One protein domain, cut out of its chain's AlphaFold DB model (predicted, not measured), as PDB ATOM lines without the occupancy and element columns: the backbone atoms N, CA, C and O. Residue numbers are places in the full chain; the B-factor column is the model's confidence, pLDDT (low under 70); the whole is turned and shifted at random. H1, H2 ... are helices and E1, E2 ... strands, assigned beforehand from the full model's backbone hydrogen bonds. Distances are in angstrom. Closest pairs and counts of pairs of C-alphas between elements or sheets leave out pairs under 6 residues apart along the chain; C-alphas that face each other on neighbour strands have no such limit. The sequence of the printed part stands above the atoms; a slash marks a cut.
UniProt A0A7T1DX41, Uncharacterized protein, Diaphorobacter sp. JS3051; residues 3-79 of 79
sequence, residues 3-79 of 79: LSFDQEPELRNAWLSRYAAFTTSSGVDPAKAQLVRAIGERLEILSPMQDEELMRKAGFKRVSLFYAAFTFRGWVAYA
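AT A GLANCE: This is residues 3 to 79 of the 79 residues of an uncharacterized protein of Diaphorobacter sp. JS3051 (UniProt A0A7T1DX41). The model is an elongated body of two lobes: a hairpin of two long strands, E1 and E2, with H4 packed over it along its length, and a helical lobe in which H1 and H3 lie partly side by side, with short H2 near one end of H1. Residues 43 to 47 cross from the helical lobe to the hairpin lobe, and the first printed residues, 3 to 5, lie between the two. The printed part has 77 residues, with four named helices and then two named strands in the order H1, H2, H3, H4, E1, E2; the sheet, E1 - E2, is antiparallel and the class is mixed, helices and strands. The whole is only just loose, close to compact, with a radius of gyration of the C-alphas of 14.2 A and spans of 42 by 24 by 17 A.

HOW THE PARTS SIT: E1, residues 61 to 69, and E2, residues 72 to 78, form an antiparallel hairpin, with 158 degrees between their directions. N 61 and O 78 are 2.8 A apart and N 74 and O 67 are 2.8 A apart, both within hydrogen-bond range. H4, residues 48 to 57, has its closest C-alphas to E1 at Glu 52 and Val 63, 6.6 A apart, and to E2 at Pro 48 and Arg 73, 7.5 A apart. H1, residues 9 to 25, is apart from H4, E1 and E2. H3, residues 35 to 42, touches residues 16 to 20 of H1, at a shallow tilt of 32 degrees, opposite ways; the closest C-alphas are those of Ala 20 and Val 36, 5.8 A apart. H2, residues 30 to 33, touches residues 20 to 24 of H1, closest at the C-alphas of Ala 20 and Ala 33, 5.0 A apart. H2 and H3 meet only through their link, and H3 and H4 are apart. In H1, H3 and H4 every O i to N i+4 pair is within hydrogen-bond range; H2 is too short for such a pair.

IN THESE COORDINATES: E1 is 23.1 A from first to last C-alpha and E2 20.2 A; E2 ends at C-alpha 78, (12.659, 185.323, 18.929). H4 measures 14.4 A and begins at C-alpha 48, (14.429, 202.726, 22.273). H1 begins at C-alpha 9, (18.243, 215.570, 29.755), and measures 24.4 A; H3 measures 10.6 A and H2 4.8 A.

THE WHOLE: The two C-alphas farthest apart, those of Ala 31 and Ala 79, are 42.1 A apart. The printed part runs from residue 3 to residue 79, the chain's last, and has no cut. The five links between named elements are tight. The mean pLDDT of the printed part is 92.9, and no printed residue is under 70.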
ATOM      1  N   LEU A   3       7.763 201.589  27.923       93.69
ATOM      2  CA  LEU A   3       7.769 203.047  27.910       93.69
ATOM      3  C   LEU A   3       9.203 203.482  27.596       93.69
ATOM      4  O   LEU A   3      10.078 203.313  28.440       93.69
ATOM      5  N   SER A   4       9.445 204.007  26.396       95.06
ATOM      6  CA  SER A   4      10.778 204.433  25.972       95.06
ATOM      7  C   SER A   4      10.764 205.630  25.030       95.06
ATOM      8  O   SER A   4       9.957 205.760  24.105       95.06
ATOM      9  N   PHE A   5      11.685 206.546  25.298       95.12
ATOM     10  CA  PHE A   5      11.895 207.792  24.570       95.12
ATOM     11  C   PHE A   5      13.300 208.314  24.870       95.12
ATOM     12  O   PHE A   5      14.026 207.718  25.663       95.12
ATOM     13  N   ASP A   6      13.700 209.390  24.205       94.31
ATOM     14  CA  ASP A   6      15.041 209.951  24.349       94.31
ATOM     15  C   ASP A   6      15.364 210.313  25.810       94.31
ATOM     16  O   ASP A   6      14.519 210.858  26.527       94.31
ATOM     17  N   GLN A   7      16.574 209.958  26.234       93.31
ATOM     18  CA  GLN A   7      17.051 210.095  27.607       93.31
ATOM     19  C   GLN A   7      18.025 211.255  27.799       93.31
ATOM     20  O   GLN A   7      18.367 211.552  28.944       93.31
ATOM     21  N   GLU A   8      18.414 211.950  26.726       94.06
ATOM     22  CA  GLU A   8      19.162 213.199  26.842       94.06
ATOM     23  C   GLU A   8      18.372 214.192  27.708       94.06
ATOM     24  O   GLU A   8      17.172 214.365  27.471       94.06
ATOM     25  N   PRO A   9      18.982 214.851  28.713       89.44
ATOM     26  CA  PRO A   9      18.243 215.570  29.755       89.44
ATOM     27  C   PRO A   9      17.198 216.568  29.232       89.44
ATOM     28  O   PRO A   9      16.066 216.613  29.722       89.44
ATOM     29  N   GLU A  10      17.547 217.338  28.200       91.62
ATOM     30  CA  GLU A  10      16.635 218.303  27.579       91.62
ATOM     31  C   GLU A  10      15.476 217.620  26.843       91.62
ATOM     32  O   GLU A  10      14.308 217.991  27.002       91.62
ATOM     33  N   LEU A  11      15.780 216.568  26.079       92.94
ATOM     34  CA  LEU A  11      14.783 215.817  25.323       92.94
ATOM     35  C   LEU A  11      13.868 215.014  26.252       92.94
ATOM     36  O   LEU A  11      12.658 214.980  26.021       92.94
ATOM     37  N   ARG A  12      14.400 214.447  27.339       92.19
ATOM     38  CA  ARG A  12      13.636 213.751  28.383       92.19
ATOM     39  C   ARG A  12      12.583 214.673  28.990       92.19
ATOM     40  O   ARG A  12      11.403 214.317  29.045       92.19
ATOM     41  N   ASN A  13      12.980 215.879  29.395       91.06
ATOM     42  CA  ASN A  13      12.059 216.869  29.957       91.06
ATOM     43  C   ASN A  13      10.990 217.304  28.947       91.06
ATOM     44  O   ASN A  13       9.811 217.444  29.303       91.06
ATOM     45  N   ALA A  14      11.372 217.470  27.679       93.69
ATOM     46  CA  ALA A  14      10.431 217.762  26.606       93.69
ATOM     47  C   ALA A  14       9.427 216.612  26.400       93.69
ATOM     48  O   ALA A  14       8.226 216.864  26.299       93.69
ATOM     49  N   TRP A  15       9.875 215.354  26.398       94.56
ATOM     50  CA  TRP A  15       9.011 214.177  26.265       94.56
ATOM     51  C   TRP A  15       8.019 214.034  27.417       94.56
ATOM     52  O   TRP A  15       6.832 213.826  27.165       94.56
ATOM     53  N   LEU A  16       8.458 214.224  28.663       92.88
ATOM     54  CA  LEU A  16       7.567 214.200  29.828       92.88
ATOM     55  C   LEU A  16       6.529 215.328  29.774       92.88
ATOM     56  O   LEU A  16       5.356 215.111  30.078       92.88
ATOM     57  N   SER A  17       6.935 216.520  29.326       92.69
ATOM     58  CA  SER A  17       6.023 217.657  29.154       92.69
ATOM     59  C   SER A  17       4.986 217.389  28.059       92.69
ATOM     60  O   SER A  17       3.796 217.623  28.269       92.69
ATOM     61  N   ARG A  18       5.409 216.828  26.917       94.12
ATOM     62  CA  ARG A  18       4.502 216.391  25.842       94.12
ATOM     63  C   ARG A  18       3.546 215.307  26.329       94.12
ATOM     64  O   ARG A  18       2.379 215.329  25.961       94.12
ATOM     65  N   TYR A  19       4.014 214.382  27.167       92.94
ATOM     66  CA  TYR A  19       3.185 213.306  27.696       92.94
ATOM     67  C   TYR A  19       2.107 213.832  28.647       92.94
ATOM     68  O   TYR A  19       0.933 213.497  28.486       92.94
ATOM     69  N   ALA A  20       2.455 214.736  29.564       92.44
ATOM     70  CA  ALA A  20       1.456 215.406  30.393       92.44
ATOM     71  C   ALA A  20       0.420 216.154  29.530       92.44
ATOM     72  O   ALA A  20      -0.781 215.985  29.728       92.44
ATOM     73  N   ALA A  21       0.869 216.908  28.518       93.38
ATOM     74  CA  ALA A  21      -0.023 217.641  27.618       93.38
ATOM     75  C   ALA A  21      -0.962 216.718  26.823       93.38
ATOM     76  O   ALA A  21      -2.165 216.965  26.779       93.38
ATOM     77  N   PHE A  22      -0.432 215.632  26.249       92.69
ATOM     78  CA  PHE A  22      -1.213 214.637  25.512       92.69
ATOM     79  C   PHE A  22      -2.247 213.935  26.403       92.69
ATOM     80  O   PHE A  22      -3.378 213.684  25.989       92.69
ATOM     81  N   THR A  23      -1.875 213.648  27.651       91.44
ATOM     82  CA  THR A  23      -2.768 213.030  28.637       91.44
ATOM     83  C   THR A  23      -3.946 213.958  28.940       91.44
ATOM     84  O   THR A  23      -5.098 213.536  28.840       91.44
ATOM     85  N   THR A  24      -3.676 215.242  29.192       93.75
ATOM     86  CA  THR A  24      -4.715 216.268  29.379       93.75
ATOM     87  C   THR A  24      -5.603 216.425  28.143       93.75
ATOM     88  O   THR A  24      -6.825 216.427  28.265       93.75
ATOM     89  N   SER A  25      -5.027 216.511  26.936       94.12
ATOM     90  CA  SER A  25      -5.816 216.661  25.700       94.12
ATOM     91  C   SER A  25      -6.679 215.437  25.388       94.12
ATOM     92  O   SER A  25      -7.668 215.551  24.674       94.12
ATOM     93  N   SER A  26      -6.322 214.275  25.939       93.06
ATOM     94  CA  SER A  26      -7.104 213.039  25.843       93.06
ATOM     95  C   SER A  26      -8.265 212.978  26.851       93.06
ATOM     96  O   SER A  26      -8.902 211.937  26.984       93.06
ATOM     97  N   GLY A  27      -8.546 214.073  27.569       93.94
ATOM     98  CA  GLY A  27      -9.665 214.185  28.509       93.94
ATOM     99  C   GLY A  27      -9.356 213.710  29.930       93.94
ATOM    100  O   GLY A  27     -10.264 213.628  30.757       93.94
ATOM    101  N   VAL A  28      -8.095 213.395  30.241       93.31
ATOM    102  CA  VAL A  28      -7.684 213.070  31.612       93.31
ATOM    103  C   VAL A  28      -7.587 214.354  32.433       93.31
ATOM    104  O   VAL A  28      -7.096 215.375  31.955       93.31
ATOM    105  N   ASP A  29      -8.027 214.281  33.689       92.12
ATOM    106  CA  ASP A  29      -7.909 215.369  34.662       92.12
ATOM    107  C   ASP A  29      -6.472 215.948  34.689       92.12
ATOM    108  O   ASP A  29      -5.519 215.178  34.876       92.12
ATOM    109  N   PRO A  30      -6.286 217.275  34.544       87.62
ATOM    110  CA  PRO A  30      -4.965 217.904  34.528       87.62
ATOM    111  C   PRO A  30      -4.090 217.598  35.752       87.62
ATOM    112  O   PRO A  30      -2.877 217.428  35.611       87.62
ATOM    113  N   ALA A  31      -4.678 217.484  36.947       86.69
ATOM    114  CA  ALA A  31      -3.946 217.142  38.165       86.69
ATOM    115  C   ALA A  31      -3.430 215.695  38.112       86.69
ATOM    116  O   ALA A  31      -2.326 215.402  38.570       86.69
ATOM    117  N   LYS A  32      -4.187 214.785  37.485       85.06
ATOM    118  CA  LYS A  32      -3.732 213.410  37.224       85.06
ATOM    119  C   LYS A  32      -2.706 213.355  36.095       85.06
ATOM    120  O   LYS A  32      -1.750 212.595  36.190       85.06
ATOM    121  N   ALA A  33      -2.851 214.179  35.059       85.12
ATOM    122  CA  ALA A  33      -1.897 214.256  33.952       85.12
ATOM    123  C   ALA A  33      -0.503 214.728  34.408       85.12
ATOM    124  O   ALA A  33       0.514 214.296  33.866       85.12
ATOM    125  N   GLN A  34      -0.427 215.560  35.448       80.50
ATOM    126  CA  GLN A  34       0.842 215.993  36.042       80.50
ATOM    127  C   GLN A  34       1.598 214.863  36.760       80.50
ATOM    128  O   GLN A  34       2.826 214.929  36.852       80.50
ATOM    129  N   LEU A  35       0.920 213.779  37.168       83.00
ATOM    130  CA  LEU A  35       1.570 212.589  37.744       83.00
ATOM    131  C   LEU A  35       2.525 211.903  36.757       83.00
ATOM    132  O   LEU A  35       3.417 211.170  37.177       83.00
ATOM    133  N   VAL A  36       2.409 212.186  35.455       83.06
ATOM    134  CA  VAL A  36       3.362 211.730  34.434       83.06
ATOM    135  C   VAL A  36       4.792 212.197  34.728       83.06
ATOM    136  O   VAL A  36       5.746 211.481  34.434       83.06
ATOM    137  N   ARG A  37       4.976 213.357  35.371       80.38
ATOM    138  CA  ARG A  37       6.311 213.799  35.805       80.38
ATOM    139  C   ARG A  37       6.877 212.895  36.899       80.38
ATOM    140  O   ARG A  37       8.028 212.488  36.800       80.38
ATOM    141  N   ALA A  38       6.044 212.482  37.856       84.50
ATOM    142  CA  ALA A  38       6.440 211.524  38.887       84.50
ATOM    143  C   ALA A  38       6.782 210.142  38.298       84.50
ATOM    144  O   ALA A  38       7.646 209.450  38.829       84.50
ATOM    145  N   ILE A  39       6.157 209.742  37.180       82.31
ATOM    146  CA  ILE A  39       6.561 208.541  36.425       82.31
ATOM    147  C   ILE A  39       7.999 208.694  35.913       82.31
ATOM    148  O   ILE A  39       8.803 207.779  36.071       82.31
ATOM    149  N   GLY A  40       8.339 209.861  35.358       82.38
ATOM    150  CA  GLY A  40       9.702 210.185  34.941       82.38
ATOM    151  C   GLY A  40      10.718 210.229  36.087       82.38
ATOM    152  O   GLY A  40      11.899 210.035  35.853       82.38
ATOM    153  N   GLU A  41      10.314 210.452  37.328       83.69
ATOM    154  CA  GLU A  41      11.248 210.427  38.465       83.69
ATOM    155  C   GLU A  41      11.429 209.023  39.048       83.69
ATOM    156  O   GLU A  41      12.477 208.713  39.608       83.69
ATOM    157  N   ARG A  42      10.403 208.172  38.939       86.56
ATOM    158  CA  ARG A  42      10.343 206.881  39.641       86.56
ATOM    159  C   ARG A  42      10.665 205.680  38.769       86.56
ATOM    160  O   ARG A  42      11.001 204.631  39.311       86.56
ATOM    161  N   LEU A  43      10.512 205.798  37.452       86.81
ATOM    162  CA  LEU A  43      10.824 204.719  36.523       86.81
ATOM    163  C   LEU A  43      12.168 204.957  35.845       86.81
ATOM    164  O   LEU A  43      12.459 206.050  35.348       86.81
ATOM    165  N   GLU A  44      12.947 203.884  35.748       89.75
ATOM    166  CA  GLU A  44      14.060 203.814  34.814       89.75
ATOM    167  C   GLU A  44      13.484 203.671  33.403       89.75
ATOM    168  O   GLU A  44      13.005 202.617  32.992       89.75
ATOM    169  N   ILE A  45      13.444 204.794  32.691       93.62
ATOM    170  CA  ILE A  45      12.968 204.860  31.311       93.62
ATOM    171  C   ILE A  45      14.202 204.856  30.425       93.62
ATOM    172  O   ILE A  45      15.093 205.682  30.607       93.62
ATOM    173  N   LEU A  46      14.236 203.938  29.469       95.81
ATOM    174  CA  LEU A  46      15.343 203.781  28.540       95.81
ATOM    175  C   LEU A  46      15.046 204.469  27.206       95.81
ATOM    176  O   LEU A  46      13.895 204.756  26.860       95.81
ATOM    177  N   SER A  47      16.098 204.705  26.426       96.12
ATOM    178  CA  SER A  47      15.936 204.996  25.004       96.12
ATOM    179  C   SER A  47      15.489 203.739  24.245       96.12
ATOM    180  O   SER A  47      15.819 202.622  24.654       96.12
ATOM    181  N   PRO A  48      14.798 203.878  23.099       96.38
ATOM    182  CA  PRO A  48      14.429 202.726  22.273       96.38
ATOM    183  C   PRO A  48      15.631 201.866  21.843       96.38
ATOM    184  O   PRO A  48      15.508 200.652  21.727       96.38
ATOM    185  N   MET A  49      16.803 202.479  21.646       96.25
ATOM    186  CA  MET A  49      18.038 201.757  21.321       96.25
ATOM    187  C   MET A  49      18.520 200.900  22.499       96.25
ATOM    188  O   MET A  49      18.944 199.764  22.306       96.25
ATOM    189  N   GLN A  50      18.440 201.423  23.724       97.31
ATOM    190  CA  GLN A  50      18.797 200.671  24.928       97.31
ATOM    191  C   GLN A  50      17.814 199.521  25.198       97.31
ATOM    192  O   GLN A  50      18.257 198.440  25.572       97.31
ATOM    193  N   ASP A  51      16.511 199.725  24.961       96.75
ATOM    194  CA  ASP A  51      15.506 198.650  24.987       96.75
ATOM    195  C   ASP A  51      15.899 197.494  24.049       96.75
ATOM    196  O   ASP A  51      15.927 196.331  24.458       96.75
ATOM    197  N   GLU A  52      16.216 197.817  22.788       97.19
ATOM    198  CA  GLU A  52      16.643 196.835  21.786       97.19
ATOM    199  C   GLU A  52      17.904 196.087  22.226       97.19
ATOM    200  O   GLU A  52      17.953 194.855  22.173       97.19
ATOM    201  N   GLU A  53      18.908 196.824  22.696       97.44
ATOM    202  CA  GLU A  53      20.180 196.254  23.129       97.44
ATOM    203  C   GLU A  53      20.011 195.311  24.327       97.44
ATOM    204  O   GLU A  53      20.628 194.247  24.366       97.44
ATOM    205  N   LEU A  54      19.141 195.642  25.286       96.75
ATOM    206  CA  LEU A  54      18.843 194.752  26.410       96.75
ATOM    207  C   LEU A  54      18.192 193.444  25.954       96.75
ATOM    208  O   LEU A  54      18.571 192.377  26.438       96.75
ATOM    209  N   MET A  55      17.266 193.493  24.991       96.94
ATOM    210  CA  MET A  55      16.677 192.273  24.428       96.94
ATOM    211  C   MET A  55      17.728 191.419  23.710       96.94
ATOM    212  O   MET A  55      17.757 190.201  23.896       96.94
ATOM    213  N   ARG A  56      18.634 192.040  22.944       97.31
ATOM    214  CA  ARG A  56      19.745 191.326  22.292       97.31
ATOM    215  C   ARG A  56      20.678 190.676  23.312       97.31
ATOM    216  O   ARG A  56      21.010 189.501  23.164       97.31
ATOM    217  N   LYS A  57      21.043 191.397  24.377       97.94
ATOM    218  CA  LYS A  57      21.861 190.874  25.487       97.94
ATOM    219  C   LYS A  57      21.193 189.721  26.230       97.94
ATOM    220  O   LYS A  57      21.883 188.812  26.677       97.94
ATOM    221  N   ALA A  58      19.866 189.727  26.322       97.19
ATOM    222  CA  ALA A  58      19.090 188.631  26.898       97.19
ATOM    223  C   ALA A  58      18.997 187.388  25.983       97.19
ATOM    224  O   ALA A  58      18.383 186.396  26.366       97.19
ATOM    225  N   GLY A  59      19.604 187.419  24.792       97.94
ATOM    226  CA  GLY A  59      19.655 186.294  23.857       97.94
ATOM    227  C   GLY A  59      18.572 186.315  22.779       97.94
ATOM    228  O   GLY A  59      18.598 185.465  21.887       97.94
ATOM    229  N   PHE A  60      17.663 187.296  22.797       98.00
ATOM    230  CA  PHE A  60      16.650 187.416  21.755       98.00
ATOM    231  C   PHE A  60      17.265 187.853  20.419       98.00
ATOM    232  O   PHE A  60      18.121 188.737  20.333       98.00
ATOM    233  N   LYS A  61      16.782 187.244  19.338       96.94
ATOM    234  CA  LYS A  61      17.231 187.463  17.960       96.94
ATOM    235  C   LYS A  61      16.131 188.099  17.125       96.94
ATOM    236  O   LYS A  61      14.946 187.982  17.430       96.94
ATOM    237  N   ARG A  62      16.544 188.736  16.021       96.75
ATOM    238  CA  ARG A  62      15.658 189.465  15.092       96.75
ATOM    239  C   ARG A  62      14.716 190.421  15.841       96.75
ATOM    240  O   ARG A  62      13.519 190.434  15.582       96.75
ATOM    241  N   VAL A  63      15.276 191.175  16.792       97.69
ATOM    242  CA  VAL A  63      14.543 192.228  17.499       97.69
ATOM    243  C   VAL A  63      14.149 193.288  16.477       97.69
ATOM    244  O   VAL A  63      14.980 193.733  15.684       97.69
ATOM    245  N   SER A  64      12.871 193.635  16.426       97.19
ATOM    246  CA  SER A  64      12.349 194.648  15.512       97.19
ATOM    247  C   SER A  64      11.193 195.396  16.155       97.19
ATOM    248  O   SER A  64      10.379 194.812  16.878       97.19
ATOM    249  N   LEU A  65      11.120 196.700  15.889       97.38
ATOM    250  CA  LEU A  65       9.996 197.519  16.317       97.38
ATOM    251  C   LEU A  65       8.739 197.082  15.556       97.38
ATOM    252  O   LEU A  65       8.708 197.104  14.329       97.38
ATOM    253  N   PHE A  66       7.703 196.702  16.294       97.12
ATOM    254  CA  PHE A  66       6.406 196.301  15.748       97.12
ATOM    255  C   PHE A  66       5.353 197.399  15.911       97.12
ATOM    256  O   PHE A  66       4.478 197.563  15.066       97.12
ATOM    257  N   TYR A  67       5.435 198.161  17.001       96.88
ATOM    258  CA  TYR A  67       4.433 199.157  17.358       96.88
ATOM    259  C   TYR A  67       5.074 200.374  18.019       96.88
ATOM    260  O   TYR A  67       5.928 200.232  18.896       96.88
ATOM    261  N   ALA A  68       4.620 201.569  17.653       96.38
ATOM    262  CA  ALA A  68       4.966 202.804  18.341       96.38
ATOM    263  C   ALA A  68       3.715 203.662  18.537       96.38
ATOM    264  O   ALA A  68       3.061 204.044  17.570       96.38
ATOM    265  N   ALA A  69       3.414 203.997  19.790       93.50
ATOM    266  CA  ALA A  69       2.381 204.966  20.130       93.50
ATOM    267  C   ALA A  69       2.930 205.949  21.148       93.50
ATOM    268  O   ALA A  69       3.025 205.661  22.341       93.50
ATOM    269  N   PHE A  70       3.306 207.121  20.644       93.56
ATOM    270  CA  PHE A  70       3.844 208.211  21.440       93.56
ATOM    271  C   PHE A  70       5.095 207.795  22.243       93.56
ATOM    272  O   PHE A  70       6.158 207.631  21.642       93.56
ATOM    273  N   THR A  71       4.999 207.580  23.556       93.50
ATOM    274  CA  THR A  71       6.103 207.131  24.428       93.50
ATOM    275  C   THR A  71       6.197 205.612  24.563       93.50
ATOM    276  O   THR A  71       7.146 205.113  25.158       93.50
ATOM    277  N   PHE A  72       5.249 204.858  24.007       94.69
ATOM    278  CA  PHE A  72       5.246 203.404  24.083       94.69
ATOM    279  C   PHE A  72       5.846 202.752  22.836       94.69
ATOM    280  O   PHE A  72       5.621 203.194  21.704       94.69
ATOM    281  N   ARG A  73       6.587 201.664  23.048       97.25
ATOM    282  CA  ARG A  73       7.162 200.794  22.020       97.25
ATOM    283  C   ARG A  73       6.712 199.349  22.233       97.25
ATOM    284  O   ARG A  73       6.647 198.845  23.357       97.25
ATOM    285  N   GLY A  74       6.368 198.674  21.147       97.25
ATOM    286  CA  GLY A  74       6.127 197.239  21.094       97.25
ATOM    287  C   GLY A  74       7.172 196.593  20.199       97.25
ATOM    288  O   GLY A  74       7.399 197.060  19.084       97.25
ATOM    289  N   TRP A  75       7.785 195.524  20.689       97.69
ATOM    290  CA  TRP A  75       8.879 194.826  20.028       97.69
ATOM    291  C   TRP A  75       8.461 193.395  19.700       97.69
ATOM    292  O   TRP A  75       7.707 192.782  20.456       97.69
ATOM    293  N   VAL A  76       8.966 192.867  18.589       97.75
ATOM    294  CA  VAL A  76       8.912 191.439  18.256       97.75
ATOM    295  C   VAL A  76      10.338 190.912  18.254       97.75
ATOM    296  O   VAL A  76      11.229 191.543  17.687       97.75
ATOM    297  N   ALA A  77      10.553 189.768  18.898       97.25
ATOM    298  CA  ALA A  77      11.836 189.084  18.933       97.25
ATOM    299  C   ALA A  77      11.644 187.574  19.150       97.25
ATOM    300  O   ALA A  77      10.568 187.131  19.550       97.25
ATOM    301  N   TYR A  78      12.686 186.789  18.878       95.94
ATOM    302  CA  TYR A  78      12.659 185.323  18.929       95.94
ATOM    303  C   TYR A  78      13.734 184.798  19.885       95.94
ATOM    304  O   TYR A  78      14.847 185.323  19.861       95.94
ATOM    305  N   ALA A  79      13.411 183.786  20.693       90.69
ATOM    306  CA  ALA A  79      14.355 183.094  21.578       90.69
ATOM    307  C   ALA A  79      15.100 181.967  20.842       90.69
ATOM    308  O   ALA A  79      14.470 181.326  19.967       90.69
TER     309      ALA A  79